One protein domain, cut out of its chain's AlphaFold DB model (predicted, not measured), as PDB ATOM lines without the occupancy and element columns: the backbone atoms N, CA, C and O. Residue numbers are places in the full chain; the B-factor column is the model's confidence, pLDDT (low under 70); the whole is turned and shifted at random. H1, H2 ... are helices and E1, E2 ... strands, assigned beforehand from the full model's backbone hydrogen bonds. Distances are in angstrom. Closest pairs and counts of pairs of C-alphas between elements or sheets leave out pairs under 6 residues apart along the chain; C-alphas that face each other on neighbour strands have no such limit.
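This is residues 50 to 191 of the 234 residues of an uncharacterized protein of Heimdallarchaeota archaeon (strain LC_2) (UniProt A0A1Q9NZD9). With little regular structure, three small sheets form a loose, incompletely closed barrel: E2-E1-E4-E7, mixed; E5-E6, antiparallel; E3-E9-E8, mixed. Residues 80 to 85 stick out. The printed part has 142 residues, 56 in named elements, E1 to E9 then helix H1: mostly strand, compact, radius of gyration of the C-alphas 15.4 A, spans 42 by 41 by 26 A.

E1, residues 58 to 66, and E2, 69 to 75, form a hairpin; N 64 and O 71 are 2.8 A apart. E3, 99 to 103, is parallel to E9, 176 to 180; N 101 and O 177 are 2.9 A apart. E4, 108 to 115, is parallel to E1, N 61 and O 110 at 2.9 A, and antiparallel to E7, 146 to 151, N 109 and O 150 at 2.8 A. The hairpin E5, 121 to 124, and E6, 129 to 132, N 122 and O 131 at 2.9 A, makes a sandwich, two sheets face to face, with E2-E1-E4-E7. E8, 157 to 160, forms a hairpin with E9, N 159 and O 178 at 2.9 A. H1, 185 to 188, is on neither larger sheet and too short for an O i to N i+4 pair.

E1 runs 26.0 A from C-alpha 58 at (124.815, 139.383, 98.397); E9 ends with C-alpha 180 at (119.729, 148.968, 91.515).

The printed part has no cut. Links E2 to E3, E6 to E7 and E8 to E9 are long. Residues 68 to 69, 76 to 99, 164 to 174 and 183 to 191 have pLDDT under 70.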
ATOM      1  N   ARG A  50     130.689 147.695  88.190       70.19
ATOM      2  CA  ARG A  50     129.915 146.529  88.617       70.19
ATOM      3  C   ARG A  50     130.717 145.786  89.668       70.19
ATOM      4  O   ARG A  50     131.772 145.234  89.357       70.19
ATOM      5  N   LEU A  51     130.214 145.748  90.896       74.50
ATOM      6  CA  LEU A  51     130.846 144.944  91.934       74.50
ATOM      7  C   LEU A  51     130.544 143.463  91.715       74.50
ATOM      8  O   LEU A  51     129.492 143.088  91.193       74.50
ATOM      9  N   LYS A  52     131.486 142.613  92.123       79.56
ATOM     10  CA  LYS A  52     131.289 141.164  92.154       79.56
ATOM     11  C   LYS A  52     130.627 140.777  93.479       79.56
ATOM     12  O   LYS A  52     131.118 141.226  94.516       79.56
ATOM     13  N   PRO A  53     129.555 139.973  93.457       80.69
ATOM     14  CA  PRO A  53     128.913 139.494  94.674       80.69
ATOM     15  C   PRO A  53     129.773 138.442  95.394       80.69
ATOM     16  O   PRO A  53     130.548 137.725  94.761       80.69
ATOM     17  N   VAL A  54     129.600 138.328  96.714       81.00
ATOM     18  CA  VAL A  54     130.205 137.271  97.552       81.00
ATOM     19  C   VAL A  54     129.392 135.979  97.468       81.00
ATOM     20  O   VAL A  54     129.939 134.880  97.464       81.00
ATOM     21  N   SER A  55     128.071 136.105  97.374       81.75
ATOM     22  CA  SER A  55     127.137 135.012  97.102       81.75
ATOM     23  C   SER A  55     125.951 135.562  96.296       81.75
ATOM     24  O   SER A  55     125.848 136.780  96.153       81.75
ATOM     25  N   PRO A  56     125.075 134.727  95.704       83.25
ATOM     26  CA  PRO A  56     123.996 135.217  94.845       83.25
ATOM     27  C   PRO A  56     123.192 136.343  95.514       83.25
ATOM     28  O   PRO A  56     122.650 136.152  96.600       83.25
ATOM     29  N   ASN A  57     123.128 137.513  94.868       84.25
ATOM     30  CA  ASN A  57     122.475 138.727  95.377       84.25
ATOM     31  C   ASN A  57     123.004 139.269  96.722       84.25
ATOM     32  O   ASN A  57     122.314 140.067  97.357       84.25
ATOM     33  N   PHE A  58     124.204 138.886  97.164       86.88
ATOM     34  CA  PHE A  58     124.815 139.383  98.397       86.88
ATOM     35  C   PHE A  58     126.198 139.980  98.142       86.88
ATOM     36  O   PHE A  58     127.084 139.342  97.567       86.88
ATOM     37  N   TYR A  59     126.396 141.203  98.621       88.19
ATOM     38  CA  TYR A  59     127.632 141.960  98.472       88.19
ATOM     39  C   TYR A  59     128.166 142.361  99.840       88.19
ATOM     40  O   TYR A  59     127.400 142.595 100.775       88.19
ATOM     41  N   VAL A  60     129.485 142.485  99.943       87.94
ATOM     42  CA  VAL A  60     130.144 143.003 101.138       87.94
ATOM     43  C   VAL A  60     131.089 144.110 100.704       87.94
ATOM     44  O   VAL A  60     131.963 143.891  99.869       87.94
ATOM     45  N   ILE A  61     130.916 145.306 101.259       85.88
ATOM     46  CA  ILE A  61     131.738 146.465 100.905       85.88
ATOM     47  C   ILE A  61     132.281 147.156 102.150       85.88
ATOM     48  O   ILE A  61     131.597 147.268 103.167       85.88
ATOM     49  N   ASP A  62     133.500 147.671 102.040       84.44
ATOM     50  CA  ASP A  62     134.024 148.673 102.957       84.44
ATOM     51  C   ASP A  62     133.856 150.056 102.338       84.44
ATOM     52  O   ASP A  62     134.248 150.284 101.196       84.44
ATOM     53  N   VAL A  63     133.325 150.997 103.106       85.62
ATOM     54  CA  VAL A  63     133.199 152.401 102.730       85.62
ATOM     55  C   VAL A  63     134.050 153.215 103.695       85.62
ATOM     56  O   VAL A  63     133.798 153.244 104.895       85.62
ATOM     57  N   TYR A  64     135.067 153.885 103.174       81.81
ATOM     58  CA  TYR A  64     135.966 154.751 103.924       81.81
ATOM     59  C   TYR A  64     135.622 156.204 103.628       81.81
ATOM     60  O   TYR A  64     135.788 156.662 102.500       81.81
ATOM     61  N   ALA A  65     135.178 156.933 104.641       81.06
ATOM     62  CA  ALA A  65     134.960 158.365 104.559       81.06
ATOM     63  C   ALA A  65     136.217 159.140 104.962       81.06
ATOM     64  O   ALA A  65     136.891 158.813 105.945       81.06
ATOM     65  N   SER A  66     136.500 160.192 104.213       76.06
ATOM     66  CA  SER A  66     137.396 161.278 104.599       76.06
ATOM     67  C   SER A  66     136.733 162.601 104.247       76.06
ATOM     68  O   SER A  66     135.748 162.627 103.507       76.06
ATOM     69  N   GLN A  67     137.276 163.712 104.731       70.06
ATOM     70  CA  GLN A  67     136.851 165.032 104.286       70.06
ATOM     71  C   GLN A  67     136.807 165.082 102.754       70.06
ATOM     72  O   GLN A  67     137.802 164.809 102.078       70.06
ATOM     73  N   TRP A  68     135.618 165.407 102.239       69.06
ATOM     74  CA  TRP A  68     135.313 165.641 100.823       69.06
ATOM     75  C   TRP A  68     135.263 164.406  99.918       69.06
ATOM     76  O   TRP A  68     135.087 164.570  98.713       69.06
ATOM     77  N   ALA A  69     135.383 163.181 100.446       69.69
ATOM     78  CA  ALA A  69     135.329 161.982  99.608       69.69
ATOM     79  C   ALA A  69     134.916 160.706 100.355       69.69
ATOM     80  O   ALA A  69     135.220 160.514 101.534       69.69
ATOM     81  N   TYR A  70     134.311 159.780  99.608       71.75
ATOM     82  CA  TYR A  70     134.183 158.380 100.004       71.75
ATOM     83  C   TYR A  70     135.068 157.504  99.119       71.75
ATOM     84  O   TYR A  70     135.203 157.733  97.924       71.75
ATOM     85  N   SER A  71     135.652 156.462  99.698       73.69
ATOM     86  CA  SER A  71     136.324 155.387  98.968       73.69
ATOM     87  C   SER A  71     135.628 154.071  99.269       73.69
ATOM     88  O   SER A  71     135.338 153.792 100.429       73.69
ATOM     89  N   ILE A  72     135.375 153.257  98.249       74.81
ATOM     90  CA  ILE A  72     134.641 151.999  98.396       74.81
ATOM     91  C   ILE A  72     135.547 150.853  97.979       74.81
ATOM     92  O   ILE A  72     136.187 150.925  96.937       74.81
ATOM     93  N   VAL A  73     135.612 149.805  98.792       75.75
ATOM     94  CA  VAL A  73     136.372 148.587  98.511       75.75
ATOM     95  C   VAL A  73     135.408 147.413  98.532       75.75
ATOM     96  O   VAL A  73     134.712 147.189  99.520       75.75
ATOM     97  N   ASN A  74     135.364 146.662  97.435       74.69
ATOM     98  CA  ASN A  74     134.562 145.451  97.352       74.69
ATOM     99  C   ASN A  74     135.302 144.295  98.028       74.69
ATOM    100  O   ASN A  74     136.407 143.943  97.610       74.69
ATOM    101  N   ARG A  75     134.696 143.686  99.048       70.00
ATOM    102  CA  ARG A  75     135.198 142.440  99.627       70.00
ATOM    103  C   ARG A  75     134.586 141.296  98.840       70.00
ATOM    104  O   ARG A  75     133.417 140.984  99.027       70.00
ATOM    105  N   TYR A  76     135.367 140.666  97.970       65.56
ATOM    106  CA  TYR A  76     134.997 139.376  97.401       65.56
ATOM    107  C   TYR A  76     135.970 138.313  97.888       65.56
ATOM    108  O   TYR A  76     137.175 138.534  97.976       65.56
ATOM    109  N   ASP A  77     135.419 137.155  98.208       50.03
ATOM    110  CA  ASP A  77     136.154 136.032  98.759       50.03
ATOM    111  C   ASP A  77     136.475 135.071  97.601       50.03
ATOM    112  O   ASP A  77     135.574 134.473  97.006       50.03
ATOM    113  N   LYS A  78     137.753 134.899  97.239       42.47
ATOM    114  CA  LYS A  78     138.184 133.749  96.420       42.47
ATOM    115  C   LYS A  78     138.171 132.496  97.310       42.47
ATOM    116  O   LYS A  78     139.213 131.972  97.688       42.47
ATOM    117  N   ILE A  79     136.984 131.974  97.627       40.59
ATOM    118  CA  ILE A  79     136.810 130.749  98.440       40.59
ATOM    119  C   ILE A  79     137.344 129.470  97.741       40.59
ATOM    120  O   ILE A  79     137.321 128.390  98.323       40.59
ATOM    121  N   SER A  80     137.913 129.541  96.529       36.75
ATOM    122  CA  SER A  80     138.485 128.370  95.840       36.75
ATOM    123  C   SER A  80     140.010 128.208  95.922       36.75
ATOM    124  O   SER A  80     140.521 127.238  95.373       36.75
ATOM    125  N   GLU A  81     140.759 129.082  96.608       38.88
ATOM    126  CA  GLU A  81     142.219 128.923  96.772       38.88
ATOM    127  C   GLU A  81     142.670 129.113  98.229       38.88
ATOM    128  O   GLU A  81     143.549 129.906  98.538       38.88
ATOM    129  N   ILE A  82     142.108 128.320  99.145       38.66
ATOM    130  CA  ILE A  82     142.408 128.334 100.596       38.66
ATOM    131  C   ILE A  82     143.887 127.988 100.937       38.66
ATOM    132  O   ILE A  82     144.285 128.015 102.095       38.66
ATOM    133  N   ASN A  83     144.750 127.733  99.944       36.72
ATOM    134  CA  ASN A  83     146.173 127.420 100.146       36.72
ATOM    135  C   ASN A  83     147.162 128.484  99.643       36.72
ATOM    136  O   ASN A  83     148.368 128.231  99.616       36.72
ATOM    137  N   LYS A  84     146.705 129.682  99.277       33.91
ATOM    138  CA  LYS A  84     147.585 130.845  99.106       33.91
ATOM    139  C   LYS A  84     146.966 131.997  99.878       33.91
ATOM    140  O   LYS A  84     145.753 132.131  99.881       33.91
ATOM    141  N   GLY A  85     147.798 132.730 100.612       35.53
ATOM    142  CA  GLY A  85     147.382 133.737 101.586       35.53
ATOM    143  C   GLY A  85     146.262 134.661 101.103       35.53
ATOM    144  O   GLY A  85     146.089 134.902  99.910       35.53
ATOM    145  N   ILE A  86     145.502 135.166 102.072       38.56
ATOM    146  CA  ILE A  86     144.480 136.201 101.909       38.56
ATOM    147  C   ILE A  86     145.175 137.475 101.397       38.56
ATOM    148  O   ILE A  86     145.528 138.331 102.193       38.56
ATOM    149  N   ASP A  87     145.441 137.576 100.093       35.94
ATOM    150  CA  ASP A  87     146.275 138.653  99.535       35.94
ATOM    151  C   ASP A  87     145.781 139.184  98.177       35.94
ATOM    152  O   ASP A  87     146.552 139.745  97.402       35.94
ATOM    153  N   GLU A  88     144.482 139.095  97.878       37.91
ATOM    154  CA  GLU A  88     143.908 139.831  96.741       37.91
ATOM    155  C   GLU A  88     142.636 140.586  97.142       37.91
ATOM    156  O   GLU A  88     141.513 140.169  96.872       37.91
ATOM    157  N   PHE A  89     142.817 141.751  97.767       40.66
ATOM    158  CA  PHE A  89     141.792 142.793  97.760       40.66
ATOM    159  C   PHE A  89     141.812 143.459  96.380       40.66
ATOM    160  O   PHE A  89     142.831 144.037  95.991       40.66
ATOM    161  N   GLU A  90     140.698 143.458  95.644       40.44
ATOM    162  CA  GLU A  90     140.520 144.449  94.577       40.44
ATOM    163  C   GLU A  90     140.256 145.784  95.264       40.44
ATOM    164  O   GLU A  90     139.125 146.177  95.557       40.44
ATOM    165  N   VAL A  91     141.354 146.457  95.606       35.78
ATOM    166  CA  VAL A  91     141.314 147.849  96.022       35.78
ATOM    167  C   VAL A  91     140.863 148.624  94.800       35.78
ATOM    168  O   VAL A  91     141.663 148.977  93.935       35.78
ATOM    169  N   ILE A  92     139.569 148.898  94.744       43.94
ATOM    170  CA  ILE A  92     139.023 149.954  93.912       43.94
ATOM    171  C   ILE A  92     139.614 151.253  94.482       43.94
ATOM    172  O   ILE A  92     139.123 151.832  95.452       43.94
ATOM    173  N   ARG A  93     140.806 151.621  93.998       39.22
ATOM    174  CA  ARG A  93     141.566 152.748  94.534       39.22
ATOM    175  C   ARG A  93     140.858 154.045  94.178       39.22
ATOM    176  O   ARG A  93     140.696 154.355  93.007       39.22
ATOM    177  N   GLN A  94     140.584 154.797  95.242       38.34
ATOM    178  CA  GLN A  94     140.540 156.254  95.306       38.34
ATOM    179  C   GLN A  94     139.537 156.877  94.333       38.34
ATOM    180  O   GLN A  94     139.879 157.292  93.231       38.34
ATOM    181  N   LEU A  95     138.279 156.911  94.763       43.69
ATOM    182  CA  LEU A  95     137.194 157.415  93.941       43.69
ATOM    183  C   LEU A  95     136.987 158.901  94.227       43.69
ATOM    184  O   LEU A  95     136.611 159.306  95.327       43.69
ATOM    185  N   ASP A  96     137.296 159.688  93.202       45.94
ATOM    186  CA  ASP A  96     136.956 161.096  93.095       45.94
ATOM    187  C   ASP A  96     135.429 161.297  93.090       45.94
ATOM    188  O   ASP A  96     134.630 160.372  92.911       45.94
ATOM    189  N   LEU A  97     135.041 162.543  93.340       46.56
ATOM    190  CA  LEU A  97     133.674 163.045  93.469       46.56
ATOM    191  C   LEU A  97     132.677 162.419  92.472       46.56
ATOM    192  O   LEU A  97     132.882 162.452  91.260       46.56
ATOM    193  N   GLY A  98     131.556 161.899  92.990       54.94
ATOM    194  CA  GLY A  98     130.481 161.321  92.175       54.94
ATOM    195  C   GLY A  98     130.644 159.832  91.851       54.94
ATOM    196  O   GLY A  98     130.395 159.414  90.720       54.94
ATOM    197  N   THR A  99     131.033 159.026  92.843       65.81
ATOM    198  CA  THR A  99     131.167 157.567  92.709       65.81
ATOM    199  C   THR A  99     129.848 156.920  92.277       65.81
ATOM    200  O   THR A  99     128.824 157.130  92.919       65.81
ATOM    201  N   LYS A 100     129.870 156.096  91.223       74.75
ATOM    202  CA  LYS A 100     128.701 155.403  90.655       74.75
ATOM    203  C   LYS A 100     128.890 153.882  90.728       74.75
ATOM    204  O   LYS A 100     129.772 153.345  90.062       74.75
ATOM    205  N   ILE A 101     128.057 153.180  91.495       77.38
ATOM    206  CA  ILE A 101     128.158 151.722  91.701       77.38
ATOM    207  C   ILE A 101     126.835 151.052  91.358       77.38
ATOM    208  O   ILE A 101     125.792 151.543  91.778       77.38
ATOM    209  N   ALA A 102     126.863 149.927  90.636       79.88
ATOM    210  CA  ALA A 102     125.657 149.130  90.404       79.88
ATOM    211  C   ALA A 102     125.682 147.771  91.099       79.88
ATOM    212  O   ALA A 102     126.715 147.100  91.172       79.88
ATOM    213  N   PHE A 103     124.494 147.361  91.527       82.38
ATOM    214  CA  PHE A 103     124.199 146.088  92.168       82.38
ATOM    215  C   PHE A 103     123.060 145.383  91.436       82.38
ATOM    216  O   PHE A 103     122.320 145.997  90.668       82.38
ATOM    217  N   GLU A 104     122.901 144.083  91.664       84.75
ATOM    218  CA  GLU A 104     121.746 143.347  91.150       84.75
ATOM    219  C   GLU A 104     120.451 143.762  91.862       84.75
ATOM    220  O   GLU A 104     120.456 144.141  93.035       84.75
ATOM    221  N   ALA A 105     119.329 143.720  91.137       84.75
ATOM    222  CA  ALA A 105     118.030 144.092  91.688       84.75
ATOM    223  C   ALA A 105     117.599 143.127  92.799       84.75
ATOM    224  O   ALA A 105     117.662 141.913  92.616       84.75
ATOM    225  N   GLY A 106     117.136 143.656  93.935       85.12
ATOM    226  CA  GLY A 106     116.802 142.841  95.109       85.12
ATOM    227  C   GLY A 106     118.016 142.351  95.900       85.12
ATOM    228  O   GLY A 106     117.889 141.420  96.695       85.12
ATOM    229  N   SER A 107     119.197 142.921  95.653       89.94
ATOM    230  CA  SER A 107     120.409 142.542  96.372       89.94
ATOM    231  C   SER A 107     120.432 143.045  97.811       89.94
ATOM    232  O   SER A 107     119.803 144.041  98.173       89.94
ATOM    233  N   LYS A 108     121.206 142.340  98.632       92.06
ATOM    234  CA  LYS A 108     121.558 142.734  99.992       92.06
ATOM    235  C   LYS A 108     123.037 143.081 100.045       92.06
ATOM    236  O   LYS A 108     123.866 142.399  99.442       92.06
ATOM    237  N   ILE A 109     123.370 144.136 100.771       91.06
ATOM    238  CA  ILE A 109     124.726 144.670 100.837       91.06
ATOM    239  C   ILE A 109     125.080 144.880 102.295       91.06
ATOM    240  O   ILE A 109     124.517 145.748 102.954       91.06
ATOM    241  N   LEU A 110     126.043 144.113 102.789       91.94
ATOM    242  CA  LEU A 110     126.662 144.392 104.073       91.94
ATOM    243  C   LEU A 110     127.702 145.497 103.888       91.94
ATOM    244  O   LEU A 110     128.681 145.325 103.157       91.94
ATOM    245  N   ILE A 111     127.484 146.629 104.549       91.88
ATOM    246  CA  ILE A 111     128.353 147.800 104.456       91.88
ATOM    247  C   ILE A 111     129.127 147.930 105.762       91.88
ATOM    248  O   ILE A 111     128.522 148.031 106.823       91.88
ATOM    249  N   TYR A 112     130.455 147.988 105.687       90.75
ATOM    250  CA  TYR A 112     131.317 148.409 106.790       90.75
ATOM    251  C   TYR A 112     131.759 149.852 106.560       90.75
ATOM    252  O   TYR A 112     132.488 150.139 105.614       90.75
ATOM    253  N   PHE A 113     131.329 150.770 107.418       92.00
ATOM    254  CA  PHE A 113     131.583 152.196 107.268       92.00
ATOM    255  C   PHE A 113     132.637 152.696 108.257       92.00
ATOM    256  O   PHE A 113     132.459 152.627 109.477       92.00
ATOM    257  N   TYR A 114     133.728 153.227 107.713       87.75
ATOM    258  CA  TYR A 114     134.885 153.750 108.430       87.75
ATOM    259  C   TYR A 114     135.008 155.253 108.198       87.75
ATOM    260  O   TYR A 114     134.622 155.771 107.152       87.75
ATOM    261  N   SER A 115     135.652 155.939 109.133       87.19
ATOM    262  CA  SER A 115     136.172 157.289 108.928       87.19
ATOM    263  C   SER A 115     137.693 157.309 109.064       87.19
ATOM    264  O   SER A 115     138.249 156.545 109.852       87.19
ATOM    265  N   ARG A 116     138.359 158.192 108.316       79.69
ATOM    266  CA  ARG A 116     139.797 158.486 108.420       79.69
ATOM    267  C   ARG A 116     140.134 159.700 109.281       79.69
ATOM    268  O   ARG A 116     141.263 159.808 109.741       79.69
ATOM    269  N   ASP A 117     139.200 160.626 109.482       78.19
ATOM    270  CA  ASP A 117     139.502 161.942 110.060       78.19
ATOM    271  C   ASP A 117     138.434 162.446 111.044       78.19
ATOM    272  O   ASP A 117     138.687 162.560 112.247       78.19
ATOM    273  N   THR A 118     137.237 162.756 110.560       80.50
ATOM    274  CA  THR A 118     136.127 163.323 111.331       80.50
ATOM    275  C   THR A 118     134.939 162.384 111.344       80.50
ATOM    276  O   THR A 118     134.934 161.351 110.694       80.50
ATOM    277  N   GLN A 119     133.900 162.696 112.106       87.38
ATOM    278  CA  GLN A 119     132.683 161.906 111.988       87.38
ATOM    279  C   GLN A 119     132.013 162.165 110.629       87.38
ATOM    280  O   GLN A 119     131.963 163.306 110.190       87.38
ATOM    281  N   HIS A 120     131.505 161.113 109.996       86.56
ATOM    282  CA  HIS A 120     130.811 161.141 108.700       86.56
ATOM    283  C   HIS A 120     129.541 160.299 108.765       86.56
ATOM    284  O   HIS A 120     129.464 159.372 109.585       86.56
ATOM    285  N   ARG A 121     128.572 160.588 107.901       89.88
ATOM    286  CA  ARG A 121     127.306 159.869 107.761       89.88
ATOM    287  C   ARG A 121     127.053 159.488 106.316       89.88
ATOM    288  O   ARG A 121     126.866 160.346 105.470       89.88
ATOM    289  N   LEU A 122     126.871 158.197 106.088       89.56
ATOM    290  CA  LEU A 122     126.323 157.669 104.851       89.56
ATOM    291  C   LEU A 122     124.799 157.554 104.995       89.56
ATOM    292  O   LEU A 122     124.332 156.686 105.723       89.56
ATOM    293  N   LEU A 123     124.027 158.413 104.325       90.00
ATOM    294  CA  LEU A 123     122.557 158.386 104.348       90.00
ATOM    295  C   LEU A 123     121.996 158.101 102.953       90.00
ATOM    296  O   LEU A 123     122.281 158.857 102.034       90.00
ATOM    297  N   LEU A 124     121.154 157.077 102.808       90.00
ATOM    298  CA  LEU A 124     120.350 156.816 101.611       90.00
ATOM    299  C   LEU A 124     118.867 157.039 101.942       90.00
ATOM    300  O   LEU A 124     118.152 156.103 102.295       90.00
ATOM    301  N   GLU A 125     118.394 158.281 101.803       87.12
ATOM    302  CA  GLU A 125     117.050 158.703 102.243       87.12
ATOM    303  C   GLU A 125     115.918 157.845 101.666       87.12
ATOM    304  O   GLU A 125     115.031 157.409 102.390       87.12
ATOM    305  N   LYS A 126     115.978 157.543 100.364       87.75
ATOM    306  CA  LYS A 126     114.956 156.743  99.664       87.75
ATOM    307  C   LYS A 126     114.848 155.292 100.154       87.75
ATOM    308  O   LYS A 126     113.901 154.612  99.772       87.75
ATOM    309  N   LEU A 127     115.841 154.808 100.898       89.12
ATOM    310  CA  LEU A 127     115.890 153.454 101.455       89.12
ATOM    311  C   LEU A 127     115.833 153.465 102.983       89.12
ATOM    312  O   LEU A 127     116.021 152.418 103.589       89.12
ATOM    313  N   GLU A 128     115.623 154.637 103.596       91.69
ATOM    314  CA  GLU A 128     115.608 154.827 105.054       91.69
ATOM    315  C   GLU A 128     116.847 154.241 105.760       91.69
ATOM    316  O   GLU A 128     116.816 153.884 106.935       91.69
ATOM    317  N   PHE A 129     117.970 154.168 105.041       93.06
ATOM    318  CA  PHE A 129     119.207 153.561 105.515       93.06
ATOM    319  C   PHE A 129     120.219 154.633 105.897       93.06
ATOM    320  O   PHE A 129     120.470 155.565 105.126       93.06
ATOM    321  N   GLN A 130     120.856 154.477 107.058       93.69
ATOM    322  CA  GLN A 130     121.937 155.358 107.475       93.69
ATOM    323  C   GLN A 130     123.012 154.636 108.281       93.69
ATOM    324  O   GLN A 130     122.720 153.813 109.144       93.69
ATOM    325  N   LEU A 131     124.261 155.034 108.059       93.31
ATOM    326  CA  LEU A 131     125.399 154.672 108.893       93.31
ATOM    327  C   LEU A 131     126.119 155.931 109.344       93.31
ATOM    328  O   LEU A 131     126.430 156.809 108.543       93.31
ATOM    329  N   ILE A 132     126.421 155.998 110.636       92.44
ATOM    330  CA  ILE A 132     127.193 157.084 111.232       92.44
ATOM    331  C   ILE A 132     128.507 156.493 111.717       92.44
ATOM    332  O   ILE A 132     128.526 155.651 112.613       92.44
ATOM    333  N   SER A 133     129.609 156.930 111.118       91.88
ATOM    334  CA  SER A 133     130.941 156.485 111.522       91.88
ATOM    335  C   SER A 133     131.295 157.013 112.914       91.88
ATOM    336  O   SER A 133     130.691 157.956 113.433       91.88
ATOM    337  N   LYS A 134     132.306 156.403 113.535       89.88
ATOM    338  CA  LYS A 134     132.965 156.959 114.723       89.88
ATOM    339  C   LYS A 134     134.138 157.837 114.296       89.88
ATOM    340  O   LYS A 134     134.725 157.609 113.239       89.88
ATOM    341  N   ARG A 135     134.506 158.815 115.125       86.81
ATOM    342  CA  ARG A 135     135.760 159.559 114.946       86.81
ATOM    343  C   ARG A 135     136.947 158.641 115.297       86.81
ATOM    344  O   ARG A 135     136.857 157.968 116.323       86.81
ATOM    345  N   PRO A 136     138.028 158.609 114.500       84.25
ATOM    346  CA  PRO A 136     139.246 157.885 114.867       84.25
ATOM    347  C   PRO A 136     139.859 158.433 116.160       84.25
ATOM    348  O   PRO A 136     139.896 159.651 116.372       84.25
ATOM    349  N   GLU A 137     140.347 157.547 117.025       86.75
ATOM    350  CA  GLU A 137     141.088 157.948 118.224       86.75
ATOM    351  C   GLU A 137     142.515 158.406 117.866       86.75
ATOM    352  O   GLU A 137     143.051 158.019 116.822       86.75
ATOM    353  N   PRO A 138     143.176 159.219 118.713       78.56
ATOM    354  CA  PRO A 138     144.567 159.606 118.487       78.56
ATOM    355  C   PRO A 138     145.476 158.387 118.272       78.56
ATOM    356  O   PRO A 138     145.541 157.492 119.110       78.56
ATOM    357  N   GLY A 139     146.192 158.363 117.145       77.00
ATOM    358  CA  GLY A 139     147.068 157.251 116.757       77.00
ATOM    359  C   GLY A 139     146.406 156.180 115.880       77.00
ATOM    360  O   GLY A 139     147.111 155.310 115.373       77.00
ATOM    361  N   GLN A 140     145.093 156.251 115.643       71.88
ATOM    362  CA  GLN A 140     144.401 155.389 114.685       71.88
ATOM    363  C   GLN A 140     144.369 156.025 113.290       71.88
ATOM    364  O   GLN A 140     144.084 157.211 113.140       71.88
ATOM    365  N   LEU A 141     144.628 155.216 112.258       70.62
ATOM    366  CA  LEU A 141     144.477 155.626 110.852       70.62
ATOM    367  C   LEU A 141     143.009 155.627 110.396       70.62
ATOM    368  O   LEU A 141     142.644 156.361 109.482       70.62
ATOM    369  N   PHE A 142     142.187 154.783 111.020       77.50
ATOM    370  CA  PHE A 142     140.773 154.603 110.720       77.50
ATOM    371  C   PHE A 142     139.993 154.401 112.013       77.50
ATOM    372  O   PHE A 142     140.524 153.853 112.978       77.50
ATOM    373  N   SER A 143     138.723 154.789 112.019       84.12
ATOM    374  CA  SER A 143     137.823 154.461 113.117       84.12
ATOM    375  C   SER A 143     137.405 152.992 113.107       84.12
ATOM    376  O   SER A 143     137.483 152.304 112.089       84.12
ATOM    377  N   ILE A 144     136.934 152.508 114.260       88.38
ATOM    378  CA  ILE A 144     136.259 151.208 114.354       88.38
ATOM    379  C   ILE A 144     135.018 151.247 113.442       88.38
ATOM    380  O   ILE A 144     134.221 152.185 113.583       88.38
ATOM    381  N   PRO A 145     134.828 150.258 112.546       89.44
ATOM    382  CA  PRO A 145     133.730 150.285 111.593       89.44
ATOM    383  C   PRO A 145     132.376 150.217 112.283       89.44
ATOM    384  O   PRO A 145     132.190 149.496 113.267       89.44
ATOM    385  N   VAL A 146     131.414 150.923 111.704       93.00
ATOM    386  CA  VAL A 146     129.990 150.718 111.970       93.00
ATOM    387  C   VAL A 146     129.413 149.997 110.765       93.00
ATOM    388  O   VAL A 146     129.682 150.396 109.636       93.00
ATOM    389  N   SER A 147     128.665 148.924 110.989       93.94
ATOM    390  CA  SER A 147     128.163 148.093 109.901       93.94
ATOM    391  C   SER A 147     126.679 147.831 110.008       93.94
ATOM    392  O   SER A 147     126.182 147.586 111.105       93.94
ATOM    393  N   ASP A 148     126.019 147.804 108.859       95.56
ATOM    394  CA  ASP A 148     124.634 147.371 108.729       95.56
ATOM    395  C   ASP A 148     124.383 146.828 107.314       95.56
ATOM    396  O   ASP A 148     125.208 147.003 106.407       95.56
ATOM    397  N   THR A 149     123.264 146.129 107.137       93.88
ATOM    398  CA  THR A 149     122.862 145.538 105.860       93.88
ATOM    399  C   THR A 149     121.828 146.417 105.171       93.88
ATOM    400  O   THR A 149     120.724 146.611 105.668       93.88
ATOM    401  N   LEU A 150     122.179 146.909 103.989       92.69
ATOM    402  CA  LEU A 150     121.274 147.595 103.083       92.69
ATOM    403  C   LEU A 150     120.561 146.570 102.195       92.69
ATOM    404  O   LEU A 150     121.213 145.745 101.555       92.69
ATOM    405  N   GLU A 151     119.236 146.651 102.105       92.69
ATOM    406  CA  GLU A 151     118.444 145.834 101.182       92.69
ATOM    407  C   GLU A 151     117.888 146.705 100.052       92.69
ATOM    408  O   GLU A 151     117.148 147.663 100.288       92.69
ATOM    409  N   PHE A 152     118.242 146.380  98.810       90.19
ATOM    410  CA  PHE A 152     117.661 147.035  97.646       90.19
ATOM    411  C   PHE A 152     116.303 146.411  97.290       90.19
ATOM    412  O   PHE A 152     116.126 145.196  97.398       90.19
ATOM    413  N   PRO A 153     115.334 147.205  96.800       88.06
ATOM    414  CA  PRO A 153     114.063 146.666  96.334       88.06
ATOM    415  C   PRO A 153     114.240 145.866  95.036       88.06
ATOM    416  O   PRO A 153     115.256 145.950  94.350       88.06
ATOM    417  N   LEU A 154     113.217 145.109  94.639       86.44
ATOM    418  CA  LEU A 154     113.214 144.415  93.341       86.44
ATOM    419  C   LEU A 154     113.059 145.381  92.154       86.44
ATOM    420  O   LEU A 154     113.425 145.054  91.024       86.44
ATOM    421  N   SER A 155     112.495 146.567  92.388       84.56
ATOM    422  CA  SER A 155     112.327 147.593  91.362       84.56
ATOM    423  C   SER A 155     113.647 148.301  91.073       84.56
ATOM    424  O   SER A 155     114.349 148.749  91.978       84.56
ATOM    425  N   ARG A 156     113.973 148.449  89.785       82.81
ATOM    426  CA  ARG A 156     115.164 149.200  89.378       82.81
ATOM    427  C   ARG A 156     115.061 150.660  89.811       82.81
ATOM    428  O   ARG A 156     113.983 151.251  89.755       82.81
ATOM    429  N   GLY A 157     116.190 151.251  90.181       84.12
ATOM    430  CA  GLY A 157     116.221 152.621  90.679       84.12
ATOM    431  C   GLY A 157     117.626 153.177  90.860       84.12
ATOM    432  O   GLY A 157     118.610 152.443  90.803       84.12
ATOM    433  N   ILE A 158     117.686 154.490  91.076       85.00
ATOM    434  CA  ILE A 158     118.911 155.238  91.372       85.00
ATOM    435  C   ILE A 158     118.761 155.870  92.756       85.00
ATOM    436  O   ILE A 158     117.785 156.590  93.029       85.00
ATOM    437  N   TYR A 159     119.743 155.606  93.612       85.12
ATOM    438  CA  TYR A 159     119.758 155.997  95.015       85.12
ATOM    439  C   TYR A 159     121.055 156.743  95.299       85.12
ATOM    440  O   TYR A 159     122.131 156.191  95.125       85.12
ATOM    441  N   ASN A 160     120.966 158.003  95.710       83.56
ATOM    442  CA  ASN A 160     122.142 158.798  96.045       83.56
ATOM    443  C   ASN A 160     122.329 158.807  97.555       83.56
ATOM    444  O   ASN A 160     121.348 158.960  98.287       83.56
ATOM    445  N   SER A 161     123.574 158.670  98.002       84.62
ATOM    446  CA  SER A 161     123.924 158.955  99.380       84.62
ATOM    447  C   SER A 161     124.143 160.445  99.599       84.62
ATOM    448  O   SER A 161     124.569 161.156  98.689       84.62
ATOM    449  N   VAL A 162     123.907 160.892 100.826       79.88
ATOM    450  CA  VAL A 162     124.129 162.273 101.256       79.88
ATOM    451  C   VAL A 162     124.943 162.265 102.551       79.88
ATOM    452  O   VAL A 162     124.595 161.553 103.495       79.88
ATOM    453  N   GLU A 163     126.015 163.055 102.607       78.25
ATOM    454  CA  GLU A 163     126.740 163.350 103.849       78.25
ATOM    455  C   GLU A 163     125.978 164.414 104.653       78.25
ATOM    456  O   GLU A 163     125.358 165.310 104.083       78.25
ATOM    457  N   GLY A 164     125.987 164.357 105.988       64.19
ATOM    458  CA  GLY A 164     125.305 165.422 106.731       64.19
ATOM    459  C   GLY A 164     125.508 165.467 108.231       64.19
ATOM    460  O   GLY A 164     124.600 165.900 108.939       64.19
ATOM    461  N   ILE A 165     126.676 165.042 108.719       69.31
ATOM    462  CA  ILE A 165     127.085 165.357 110.098       69.31
ATOM    463  C   ILE A 165     127.861 166.671 110.157       69.31
ATOM    464  O   ILE A 165     127.529 167.533 110.969       69.31
ATOM    465  N   PHE A 166     128.866 166.859 109.301       63.22
ATOM    466  CA  PHE A 166     129.649 168.096 109.263       63.22
ATOM    467  C   PHE A 166     129.390 168.856 107.967       63.22
ATOM    468  O   PHE A 166     129.702 168.361 106.897       63.22
ATOM    469  N   GLN A 167     128.879 170.085 108.075       56.88
ATOM    470  CA  GLN A 167     128.710 171.010 106.948       56.88
ATOM    471  C   GLN A 167     129.993 171.819 106.711       56.88
ATOM    472  O   GLN A 167     130.037 173.037 106.887       56.88
ATOM    473  N   GLY A 168     131.080 171.124 106.383       58.03
ATOM    474  CA  GLY A 168     132.308 171.766 105.916       58.03
ATOM    475  C   GLY A 168     132.210 172.178 104.444       58.03
ATOM    476  O   GLY A 168     131.262 171.818 103.743       58.03
ATOM    477  N   LEU A 169     133.240 172.868 103.942       56.59
ATOM    478  CA  LEU A 169     133.513 172.936 102.494       56.59
ATOM    479  C   LEU A 169     133.416 171.515 101.899       56.59
ATOM    480  O   LEU A 169     133.744 170.573 102.606       56.59
ATOM    481  N   GLY A 170     132.938 171.332 100.669       58.62
ATOM    482  CA  GLY A 170     132.939 170.039  99.956       58.62
ATOM    483  C   GLY A 170     131.925 168.982 100.405       58.62
ATOM    484  O   GLY A 170     131.878 167.915  99.804       58.62
ATOM    485  N   THR A 171     131.108 169.250 101.430       62.56
ATOM    486  CA  THR A 171     130.111 168.285 101.943       62.56
ATOM    487  C   THR A 171     129.043 167.946 100.900       62.56
ATOM    488  O   THR A 171     128.707 166.779 100.725       62.56
ATOM    489  N   ASP A 172     128.567 168.951 100.159       63.94
ATOM    490  CA  ASP A 172     127.534 168.783  99.122       63.94
ATOM    491  C   ASP A 172     128.006 167.910  97.947       63.94
ATOM    492  O   ASP A 172     127.196 167.356  97.202       63.94
ATOM    493  N   ASP A 173     129.323 167.762  97.795       61.75
ATOM    494  CA  ASP A 173     129.942 166.984  96.730       61.75
ATOM    495  C   ASP A 173     130.202 165.515  97.162       61.75
ATOM    496  O   ASP A 173     130.466 164.651  96.321       61.75
ATOM    497  N   MET A 174     130.062 165.185  98.457       68.81
ATOM    498  CA  MET A 174     130.235 163.828  99.004       68.81
ATOM    499  C   MET A 174     129.029 162.926  98.707       68.81
ATOM    500  O   MET A 174     128.205 162.631  99.573       68.81
ATOM    501  N   VAL A 175     128.937 162.457  97.462       73.81
ATOM    502  CA  VAL A 175     127.824 161.628  96.975       73.81
ATOM    503  C   VAL A 175     128.330 160.318  96.374       73.81
ATOM    504  O   VAL A 175     129.218 160.308  95.517       73.81
ATOM    505  N   ILE A 176     127.703 159.212  96.779       76.88
ATOM    506  CA  ILE A 176     127.771 157.912  96.107       76.88
ATOM    507  C   ILE A 176     126.407 157.651  95.470       76.88
ATOM    508  O   ILE A 176     125.375 157.675  96.137       76.88
ATOM    509  N   THR A 177     126.391 157.375  94.176       81.06
ATOM    510  CA  THR A 177     125.206 156.971  93.430       81.06
ATOM    511  C   THR A 177     125.183 155.453  93.293       81.06
ATOM    512  O   THR A 177     126.061 154.853  92.676       81.06
ATOM    513  N   TYR A 178     124.139 154.840  93.833       83.44
ATOM    514  CA  TYR A 178     123.864 153.417  93.757       83.44
ATOM    515  C   TYR A 178     122.802 153.146  92.689       83.44
ATOM    516  O   TYR A 178     121.707 153.715  92.718       83.44
ATOM    517  N   TYR A 179     123.113 152.244  91.767       83.38
ATOM    518  CA  TYR A 179     122.205 151.743  90.746       83.38
ATOM    519  C   TYR A 179     121.704 150.362  91.150       83.38
ATOM    520  O   TYR A 179     122.483 149.432  91.353       83.38
ATOM    521  N   ASN A 180     120.389 150.233  91.255       84.88
ATOM    522  CA  ASN A 180     119.729 148.968  91.515       84.88
ATOM    523  C   ASN A 180     119.331 148.324  90.180       84.88
ATOM    524  O   ASN A 180     118.318 148.691  89.575       84.88
ATOM    525  N   GLY A 181     120.159 147.405  89.690       80.94
ATOM    526  CA  GLY A 181     120.137 146.870  88.331       80.94
ATOM    527  C   GLY A 181     121.098 147.592  87.378       80.94
ATOM    528  O   GLY A 181     121.786 148.541  87.747       80.94
ATOM    529  N   GLU A 182     121.145 147.134  86.124       74.75
ATOM    530  CA  GLU A 182     122.037 147.721  85.117       74.75
ATOM    531  C   GLU A 182     121.635 149.171  84.778       74.75
ATOM    532  O   GLU A 182     120.467 149.410  84.433       74.75
ATOM    533  N   PRO A 183     122.579 150.133  84.858       68.38
ATOM    534  CA  PRO A 183     122.319 151.531  84.536       68.38
ATOM    535  C   PRO A 183     122.006 151.692  83.047       68.38
ATOM    536  O   PRO A 183     122.613 151.038  82.195       68.38
ATOM    537  N   ARG A 184     121.078 152.591  82.698       67.00
ATOM    538  CA  ARG A 184     120.878 152.966  81.291       67.00
ATOM    539  C   ARG A 184     121.988 153.925  80.872       67.00
ATOM    540  O   ARG A 184     122.479 154.705  81.680       67.00
ATOM    541  N   LEU A 185     122.323 153.938  79.581       57.66
ATOM    542  CA  LEU A 185     123.297 154.883  79.009       57.66
ATOM    543  C   LEU A 185     122.973 156.351  79.344       57.66
ATOM    544  O   LEU A 185     123.880 157.145  79.573       57.66
ATOM    545  N   THR A 186     121.687 156.703  79.437       59.91
ATOM    546  CA  THR A 186     121.220 158.035  79.854       59.91
ATOM    547  C   THR A 186     121.631 158.395  81.279       59.91
ATOM    548  O   THR A 186     121.936 159.553  81.565       59.91
ATOM    549  N   ASP A 187     121.696 157.399  82.158       56.97
ATOM    550  CA  ASP A 187     121.939 157.562  83.591       56.97
ATOM    551  C   ASP A 187     123.442 157.689  83.904       56.97
ATOM    552  O   ASP A 187     123.846 158.060  85.011       56.97
ATOM    553  N   LEU A 188     124.286 157.389  82.914       56.00
ATOM    554  CA  LEU A 188     125.741 157.486  82.988       56.00
ATOM    555  C   LEU A 188     126.266 158.874  82.604       56.00
ATOM    556  O   LEU A 188     127.444 159.140  82.830       56.00
ATOM    557  N   SER A 189     125.409 159.770  82.100       54.00
ATOM    558  CA  SER A 189     125.808 161.137  81.754       54.00
ATOM    559  C   SER A 189     126.487 161.846  82.938       54.00
ATOM    560  O   SER A 189     126.072 161.749  84.099       54.00
ATOM    561  N   PHE A 190     127.617 162.484  82.640       51.66
ATOM    562  CA  PHE A 190     128.423 163.239  83.588       51.66
ATOM    563  C   PHE A 190     128.064 164.720  83.452       51.66
ATOM    564  O   PHE A 190     128.180 165.294  82.367       51.66
ATOM    565  N   GLU A 191     127.619 165.349  84.537       50.88
ATOM    566  CA  GLU A 191     127.337 166.783  84.549       50.88
ATOM    567  C   GLU A 191     128.620 167.568  84.843       50.88
ATOM    568  O   GLU A 191     129.085 167.644  85.980       50.88
TER     569      GLU A 191